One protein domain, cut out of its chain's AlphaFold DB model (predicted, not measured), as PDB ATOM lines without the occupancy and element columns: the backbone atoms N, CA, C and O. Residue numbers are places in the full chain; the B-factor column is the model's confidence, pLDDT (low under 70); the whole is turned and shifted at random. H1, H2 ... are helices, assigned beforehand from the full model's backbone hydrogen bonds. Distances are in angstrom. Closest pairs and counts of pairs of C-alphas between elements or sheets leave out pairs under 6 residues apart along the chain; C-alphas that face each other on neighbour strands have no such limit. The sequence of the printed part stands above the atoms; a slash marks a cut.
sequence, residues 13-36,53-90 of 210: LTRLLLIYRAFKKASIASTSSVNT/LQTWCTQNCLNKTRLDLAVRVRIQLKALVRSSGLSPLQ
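AT A GLANCE: This is residues 13 to 36 and 53 to 90 of the 210 residues of an uncharacterized protein of Protopolystoma xenopodis (UniProt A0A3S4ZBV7). Two long helices, H1 and H3, stand about perpendicular in a loose T: H3 begins beside H1 and runs away from it as an arm, while the short helix H2 packs on residues 23 to 30 of H1 near the junction. After H3, residues 84 to 90 make a tail that hooks back. The printed part has 62 residues, with three named helices in the order H1, H2, H3 and no named strand; the class is all helix. The whole is loose, with a radius of gyration of the C-alphas of 14.0 A and spans of 40 by 32 by 19 A.

HOW THE PARTS SIT: H1, residues 13 to 36, touches H2, residues 53 to 59, with its residues 23 to 30 alone. Their closest C-alphas are those of Ser 27 and Leu 53, 5.9 A apart, and they run opposite ways at a steep tilt of 47 degrees. H3, residues 64 to 83, is close to H1 but not clearly touching it; the closest C-alphas, of Tyr 20 and Leu 67, are 7.3 A apart, and the lines are about perpendicular at 81 degrees. H2 and H3 are also close but not clearly touching, at a steep tilt of 55 degrees, with the C-alphas of Cys 57 and Lys 64 closest at 6.0 A. Every O i to N i+4 pair is within hydrogen-bond range in H2 and H3, and 19 of 20 are in H1.

IN THESE COORDINATES: H1 begins with C-alpha 13 at (155.728, 62.156, 106.281) and measures 35.6 A to C-alpha 36. H2 measures 9.9 A. H3 measures 28.9 A and ends with C-alpha 83 at (146.306, 76.049, 85.436).

THE WHOLE: The C-alphas farthest apart, of Gln 59 and Gly 85, are 40.8 A apart. Residues 37 to 52 are not printed, and C-alphas 36 and 53 are 16.1 A apart across this cut. The link from H2 to H3 is tight. Residues 32 to 36 have pLDDT under 70.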
ATOM      1  N   LEU A  13     156.562  61.467 107.274       87.56
ATOM      2  CA  LEU A  13     155.728  62.156 106.281       87.56
ATOM      3  C   LEU A  13     154.278  62.290 106.741       87.56
ATOM      4  O   LEU A  13     153.691  63.374 106.655       87.56
ATOM      5  N   THR A  14     153.716  61.218 107.296       85.38
ATOM      6  CA  THR A  14     152.365  61.240 107.858       85.38
ATOM      7  C   THR A  14     152.308  62.162 109.072       85.38
ATOM      8  O   THR A  14     151.396  62.987 109.180       85.38
ATOM      9  N   ARG A  15     153.343  62.154 109.922       88.62
ATOM     10  CA  ARG A  15     153.488  63.131 111.013       88.62
ATOM     11  C   ARG A  15     153.457  64.582 110.520       88.62
ATOM     12  O   ARG A  15     152.753  65.405 111.109       88.62
ATOM     13  N   LEU A  16     154.163  64.921 109.440       90.56
ATOM     14  CA  LEU A  16     154.130  66.274 108.864       90.56
ATOM     15  C   LEU A  16     152.723  66.665 108.378       90.56
ATOM     16  O   LEU A  16     152.295  67.807 108.580       90.56
ATOM     17  N   LEU A  17     151.969  65.726 107.798       87.94
ATOM     18  CA  LEU A  17     150.573  65.953 107.405       87.94
ATOM     19  C   LEU A  17     149.665  66.212 108.614       87.94
ATOM     20  O   LEU A  17     148.819  67.113 108.563       87.94
ATOM     21  N   LEU A  18     149.844  65.468 109.709       89.62
ATOM     22  CA  LEU A  18     149.109  65.682 110.960       89.62
ATOM     23  C   LEU A  18     149.414  67.058 111.561       89.62
ATOM     24  O   LEU A  18     148.482  67.790 111.908       89.62
ATOM     25  N   ILE A  19     150.692  67.451 111.600       93.31
ATOM     26  CA  ILE A  19     151.127  68.784 112.043       93.31
ATOM     27  C   ILE A  19     150.460  69.871 111.195       93.31
ATOM     28  O   ILE A  19     149.880  70.812 111.741       93.31
ATOM     29  N   TYR A  20     150.479  69.733 109.866       92.56
ATOM     30  CA  TYR A  20     149.844  70.687 108.957       92.56
ATOM     31  C   TYR A  20     148.334  70.822 109.217       92.56
ATOM     32  O   TYR A  20     147.811  71.937 109.307       92.56
ATOM     33  N   ARG A  21     147.619  69.696 109.363       90.50
ATOM     34  CA  ARG A  21     146.173  69.681 109.647       90.50
ATOM     35  C   ARG A  21     145.864  70.357 110.983       90.50
ATOM     36  O   ARG A  21     144.939  71.167 111.052       90.50
ATOM     37  N   ALA A  22     146.643  70.060 112.021       92.31
ATOM     38  CA  ALA A  22     146.481  70.663 113.340       92.31
ATOM     39  C   ALA A  22     146.760  72.175 113.315       92.31
ATOM     40  O   ALA A  22     145.955  72.951 113.829       92.31
ATOM     41  N   PHE A  23     147.824  72.606 112.627       93.69
ATOM     42  CA  PHE A  23     148.143  74.022 112.440       93.69
ATOM     43  C   PHE A  23     147.028  74.771 111.704       93.69
ATOM     44  O   PHE A  23     146.618  75.846 112.135       93.69
ATOM     45  N   LYS A  24     146.473  74.197 110.627       91.50
ATOM     46  CA  LYS A  24     145.338  74.798 109.907       91.50
ATOM     47  C   LYS A  24     144.106  74.957 110.798       91.50
ATOM     48  O   LYS A  24     143.474  76.008 110.740       91.50
ATOM     49  N   LYS A  25     143.781  73.956 111.626       90.81
ATOM     50  CA  LYS A  25     142.675  74.045 112.598       90.81
ATOM     51  C   LYS A  25     142.922  75.150 113.631       90.81
ATOM     52  O   LYS A  25     142.041  75.976 113.847       90.81
ATOM     53  N   ALA A  26     144.125  75.205 114.205       90.06
ATOM     54  CA  ALA A  26     144.506  76.239 115.166       90.06
ATOM     55  C   ALA A  26     144.459  77.646 114.544       90.06
ATOM     56  O   ALA A  26     143.939  78.572 115.155       90.06
ATOM     57  N   SER A  27     144.930  77.795 113.303       90.19
ATOM     58  CA  SER A  27     144.907  79.066 112.575       90.19
ATOM     59  C   SER A  27     143.485  79.583 112.357       90.19
ATOM     60  O   SER A  27     143.247  80.763 112.592       90.19
ATOM     61  N   ILE A  28     142.544  78.711 111.973       87.50
ATOM     62  CA  ILE A  28     141.130  79.084 111.806       87.50
ATOM     63  C   ILE A  28     140.526  79.507 113.151       87.50
ATOM     64  O   ILE A  28     139.886  80.553 113.235       87.50
ATOM     65  N   ALA A  29     140.775  78.740 114.216       84.50
ATOM     66  CA  ALA A  29     140.278  79.062 115.552       84.50
ATOM     67  C   ALA A  29     140.806  80.416 116.063       84.50
ATOM     68  O   ALA A  29     140.042  81.200 116.623       84.50
ATOM     69  N   SER A  30     142.084  80.727 115.814       80.81
ATOM     70  CA  SER A  30     142.667  82.028 116.161       80.81
ATOM     71  C   SER A  30     142.103  83.183 115.330       80.81
ATOM     72  O   SER A  30     141.984  84.283 115.850       80.81
ATOM     73  N   THR A  31     141.748  82.977 114.056       74.94
ATOM     74  CA  THR A  31     141.111  84.036 113.249       74.94
ATOM     75  C   THR A  31     139.662  84.284 113.654       74.94
ATOM     76  O   THR A  31     139.218  85.428 113.671       74.94
ATOM     77  N   SER A  32     138.929  83.231 114.029       66.38
ATOM     78  CA  SER A  32     137.541  83.361 114.469       66.38
ATOM     79  C   SER A  32     137.425  84.087 115.810       66.38
ATOM     80  O   SER A  32     136.467  84.827 115.993       66.38
ATOM     81  N   SER A  33     138.400  83.953 116.721       57.47
ATOM     82  CA  SER A  33     138.359  84.671 118.006       57.47
ATOM     83  C   SER A  33     138.594  86.179 117.874       57.47
ATOM     84  O   SER A  33     138.060  86.938 118.673       57.47
ATOM     85  N   VAL A  34     139.333  86.631 116.853       56.62
ATOM     86  CA  VAL A  34     139.554  88.068 116.592       56.62
ATOM     87  C   VAL A  34     138.285  88.735 116.052       56.62
ATOM     88  O   VAL A  34     137.975  89.861 116.432       56.62
ATOM     89  N   ASN A  35     137.509  88.032 115.224       49.25
ATOM     90  CA  ASN A  35     136.294  88.588 114.622       49.25
ATOM     91  C   ASN A  35     135.115  88.687 115.607       49.25
ATOM     92  O   ASN A  35     134.256  89.546 115.426       49.25
ATOM     93  N   THR A  36     135.087  87.879 116.671       49.00
ATOM     94  CA  THR A  36     134.029  87.944 117.698       49.00
ATOM     95  C   THR A  36     134.212  89.113 118.674       49.00
ATOM     96  O   THR A  36     133.254  89.523 119.313       49.00
ATOM     97  N   LEU A  53     147.783  81.718 117.888       90.50
ATOM     98  CA  LEU A  53     148.449  80.762 116.994       90.50
ATOM     99  C   LEU A  53     149.957  80.660 117.282       90.50
ATOM    100  O   LEU A  53     150.543  79.585 117.161       90.50
ATOM    101  N   GLN A  54     150.578  81.770 117.697       90.62
ATOM    102  CA  GLN A  54     151.981  81.803 118.103       90.62
ATOM    103  C   GLN A  54     152.217  80.946 119.349       90.62
ATOM    104  O   GLN A  54     153.116  80.112 119.355       90.62
ATOM    105  N   THR A  55     151.380  81.104 120.375       90.88
ATOM    106  CA  THR A  55     151.451  80.301 121.600       90.88
ATOM    107  C   THR A  55     151.242  78.818 121.297       90.88
ATOM    108  O   THR A  55     151.993  77.991 121.809       90.88
ATOM    109  N   TRP A  56     150.304  78.475 120.405       92.69
ATOM    110  CA  TRP A  56     150.112  77.093 119.956       92.69
ATOM    111  C   TRP A  56     151.373  76.531 119.283       92.69
ATOM    112  O   TRP A  56     151.782  75.409 119.580       92.69
ATOM    113  N   CYS A  57     152.034  77.305 118.415       92.94
ATOM    114  CA  CYS A  57     153.286  76.876 117.785       92.94
ATOM    115  C   CYS A  57     154.391  76.652 118.827       92.94
ATOM    116  O   CYS A  57     155.037  75.607 118.800       92.94
ATOM    117  N   THR A  58     154.561  77.579 119.775       91.94
ATOM    118  CA  THR A  58     155.554  77.464 120.855       91.94
ATOM    119  C   THR A  58     155.313  76.223 121.716       91.94
ATOM    120  O   THR A  58     156.244  75.457 121.949       91.94
ATOM    121  N   GLN A  59     154.066  75.969 122.125       91.81
ATOM    122  CA  GLN A  59     153.688  74.797 122.930       91.81
ATOM    123  C   GLN A  59     153.984  73.466 122.230       91.81
ATOM    124  O   GLN A  59     154.252  72.467 122.890       91.81
ATOM    125  N   ASN A  60     153.937  73.444 120.898       90.88
ATOM    126  CA  ASN A  60     154.217  72.253 120.101       90.88
ATOM    127  C   ASN A  60     155.646  72.247 119.525       90.88
ATOM    128  O   ASN A  60     155.954  71.399 118.692       90.88
ATOM    129  N   CYS A  61     156.520  73.169 119.947       92.19
ATOM    130  CA  CYS A  61     157.891  73.313 119.443       92.19
ATOM    131  C   CYS A  61     157.967  73.431 117.905       92.19
ATOM    132  O   CYS A  61     158.860  72.874 117.268       92.19
ATOM    133  N   LEU A  62     157.012  74.137 117.296       93.44
ATOM    134  CA  LEU A  62     156.906  74.305 115.848       93.44
ATOM    135  C   LEU A  62     157.349  75.703 115.413       93.44
ATOM    136  O   LEU A  62     157.031  76.709 116.045       93.44
ATOM    137  N   ASN A  63     158.025  75.781 114.268       94.00
ATOM    138  CA  ASN A  63     158.384  77.055 113.654       94.00
ATOM    139  C   ASN A  63     157.208  77.590 112.817       94.00
ATOM    140  O   ASN A  63     156.946  77.100 111.715       94.00
ATOM    141  N   LYS A  64     156.524  78.622 113.328       92.81
ATOM    142  CA  LYS A  64     155.380  79.253 112.651       92.81
ATOM    143  C   LYS A  64     155.724  79.716 111.232       92.81
ATOM    144  O   LYS A  64     154.987  79.411 110.301       92.81
ATOM    145  N   THR A  65     156.865  80.381 111.039       94.75
ATOM    146  CA  THR A  65     157.292  80.895 109.726       94.75
ATOM    147  C   THR A  65     157.442  79.777 108.691       94.75
ATOM    148  O   THR A  65     157.063  79.952 107.531       94.75
ATOM    149  N   ARG A  66     157.951  78.607 109.100       94.56
ATOM    150  CA  ARG A  66     158.051  77.422 108.230       94.56
ATOM    151  C   ARG A  66     156.676  76.844 107.889       94.56
ATOM    152  O   ARG A  66     156.456  76.472 106.740       94.56
ATOM    153  N   LEU A  67     155.744  76.814 108.842       94.62
ATOM    154  CA  LEU A  67     154.368  76.368 108.593       94.62
ATOM    155  C   LEU A  67     153.612  77.324 107.663       94.62
ATOM    156  O   LEU A  67     152.962  76.872 106.721       94.62
ATOM    157  N   ASP A  68     153.759  78.636 107.856       94.38
ATOM    158  CA  ASP A  68     153.197  79.650 106.961       94.38
ATOM    159  C   ASP A  68     153.758  79.508 105.537       94.38
ATOM    160  O   ASP A  68     153.014  79.588 104.556       94.38
ATOM    161  N   LEU A  69     155.063  79.241 105.404       96.00
ATOM    162  CA  LEU A  69     155.678  78.946 104.111       96.00
ATOM    163  C   LEU A  69     155.085  77.681 103.477       96.00
ATOM    164  O   LEU A  69     154.710  77.717 102.308       96.00
ATOM    165  N   ALA A  70     154.933  76.593 104.235       94.25
ATOM    166  CA  ALA A  70     154.324  75.360 103.736       94.25
ATOM    167  C   ALA A  70     152.874  75.578 103.258       94.25
ATOM    168  O   ALA A  70     152.466  75.041 102.227       94.25
ATOM    169  N   VAL A  71     152.096  76.416 103.958       94.25
ATOM    170  CA  VAL A  71     150.752  76.824 103.511       94.25
ATOM    171  C   VAL A  71     150.818  77.563 102.172       94.25
ATOM    172  O   VAL A  71     150.034  77.237 101.277       94.25
ATOM    173  N   ARG A  72     151.747  78.516 102.005       96.19
ATOM    174  CA  ARG A  72     151.932  79.246 100.736       96.19
ATOM    175  C   ARG A  72     152.327  78.318  99.589       96.19
ATOM    176  O   ARG A  72     151.685  78.371  98.543       96.19
ATOM    177  N   VAL A  73     153.296  77.426  99.802       96.06
ATOM    178  CA  VAL A  73     153.718  76.430  98.800       96.06
ATOM    179  C   VAL A  73     152.535  75.556  98.385       96.06
ATOM    180  O   VAL A  73     152.290  75.368  97.198       96.06
ATOM    181  N   ARG A  74     151.712  75.095  99.336       92.50
ATOM    182  CA  ARG A  74     150.503  74.323  99.009       92.50
ATOM    183  C   ARG A  74     149.515  75.118  98.152       92.50
ATOM    184  O   ARG A  74     148.903  74.549  97.252       92.50
ATOM    185  N   ILE A  75     149.321  76.411  98.425       93.06
ATOM    186  CA  ILE A  75     148.447  77.274  97.612       93.06
ATOM    187  C   ILE A  75     148.998  77.403  96.188       93.06
ATOM    188  O   ILE A  75     148.232  77.250  95.238       93.06
ATOM    189  N   GLN A  76     150.308  77.614  96.042       95.75
ATOM    190  CA  GLN A  76     150.977  77.694  94.741       95.75
ATOM    191  C   GLN A  76     150.843  76.386  93.955       95.75
ATOM    192  O   GLN A  76     150.410  76.412  92.807       95.75
ATOM    193  N   LEU A  77     151.094  75.236  94.588       93.12
ATOM    194  CA  LEU A  77     150.897  73.925  93.962       93.12
ATOM    195  C   LEU A  77     149.442  73.727  93.512       93.12
ATOM    196  O   LEU A  77     149.198  73.298  92.389       93.12
ATOM    197  N   LYS A  78     148.453  74.113  94.332       91.00
ATOM    198  CA  LYS A  78     147.035  74.062  93.927       91.00
ATOM    199  C   LYS A  78     146.726  74.976  92.740       91.00
ATOM    200  O   LYS A  78     145.872  74.624  91.932       91.00
ATOM    201  N   ALA A  79     147.356  76.147  92.658       92.12
ATOM    202  CA  ALA A  79     147.183  77.059  91.531       92.12
ATOM    203  C   ALA A  79     147.763  76.465  90.240       92.12
ATOM    204  O   ALA A  79     147.069  76.471  89.229       92.12
ATOM    205  N   LEU A  80     148.958  75.865  90.307       93.75
ATOM    206  CA  LEU A  80     149.588  75.182  89.173       93.75
ATOM    207  C   LEU A  80     148.736  74.020  88.657       93.75
ATOM    208  O   LEU A  80     148.457  73.935  87.467       93.75
ATOM    209  N   VAL A  81     148.244  73.165  89.556       90.81
ATOM    210  CA  VAL A  81     147.387  72.033  89.169       90.81
ATOM    211  C   VAL A  81     146.114  72.517  88.461       90.81
ATOM    212  O   VAL A  81     145.701  71.935  87.461       90.81
ATOM    213  N   ARG A  82     145.523  73.632  88.917       90.12
ATOM    214  CA  ARG A  82     144.375  74.251  88.235       90.12
ATOM    215  C   ARG A  82     144.741  74.806  86.861       90.12
ATOM    216  O   ARG A  82     143.982  74.584  85.926       90.12
ATOM    217  N   SER A  83     145.869  75.509  86.732       92.00
ATOM    218  CA  SER A  83     146.306  76.049  85.436       92.00
ATOM    219  C   SER A  83     146.661  74.957  84.429       92.00
ATOM    220  O   SER A  83     146.520  75.177  83.233       92.00
ATOM    221  N   SER A  84     147.053  73.769  84.895       92.75
ATOM    222  CA  SER A  84     147.321  72.602  84.046       92.75
ATOM    223  C   SER A  84     146.060  71.838  83.616       92.75
ATOM    224  O   SER A  84     146.172  70.761  83.043       92.75
ATOM    225  N   GLY A  85     144.857  72.342  83.917       89.75
ATOM    226  CA  GLY A  85     143.595  71.702  83.525       89.75
ATOM    227  C   GLY A  85     143.172  70.513  84.396       89.75
ATOM    228  O   GLY A  85     142.152  69.894  84.123       89.75
ATOM    229  N   LEU A  86     143.887  70.220  85.487       85.12
ATOM    230  CA  LEU A  86     143.587  69.111  86.408       85.12
ATOM    231  C   LEU A  86     142.552  69.510  87.486       85.12
ATOM    232  O   LEU A  86     142.641  69.124  88.651       85.12
ATOM    233  N   SER A  87     141.585  70.350  87.108       82.00
ATOM    234  CA  SER A  87     140.524  70.882  87.970       82.00
ATOM    235  C   SER A  87     139.171  70.293  87.548       82.00
ATOM    236  O   SER A  87     138.947  70.153  86.348       82.00
ATOM    237  N   PRO A  88     138.236  69.997  88.476       81.12
ATOM    238  CA  PRO A  88     138.229  70.340  89.902       81.12
ATOM    239  C   PRO A  88     139.074  69.419  90.791       81.12
ATOM    240  O   PRO A  88     139.053  68.200  90.672       81.12
ATOM    241  N   LEU A  89     139.756  70.024  91.769       76.12
ATOM    242  CA  LEU A  89     140.436  69.301  92.846       76.12
ATOM    243  C   LEU A  89     139.406  68.743  93.835       76.12
ATOM    244  O   LEU A  89     138.975  69.458  94.744       76.12
ATOM    245  N   GLN A  90     139.022  67.482  93.665       76.25
ATOM    246  CA  GLN A  90     138.184  66.766  94.624       76.25
ATOM    247  C   GLN A  90     139.041  66.080  95.692       76.25
ATOM    248  O   GLN A  90     140.158  65.637  95.433       76.25
TER     249      GLN A  90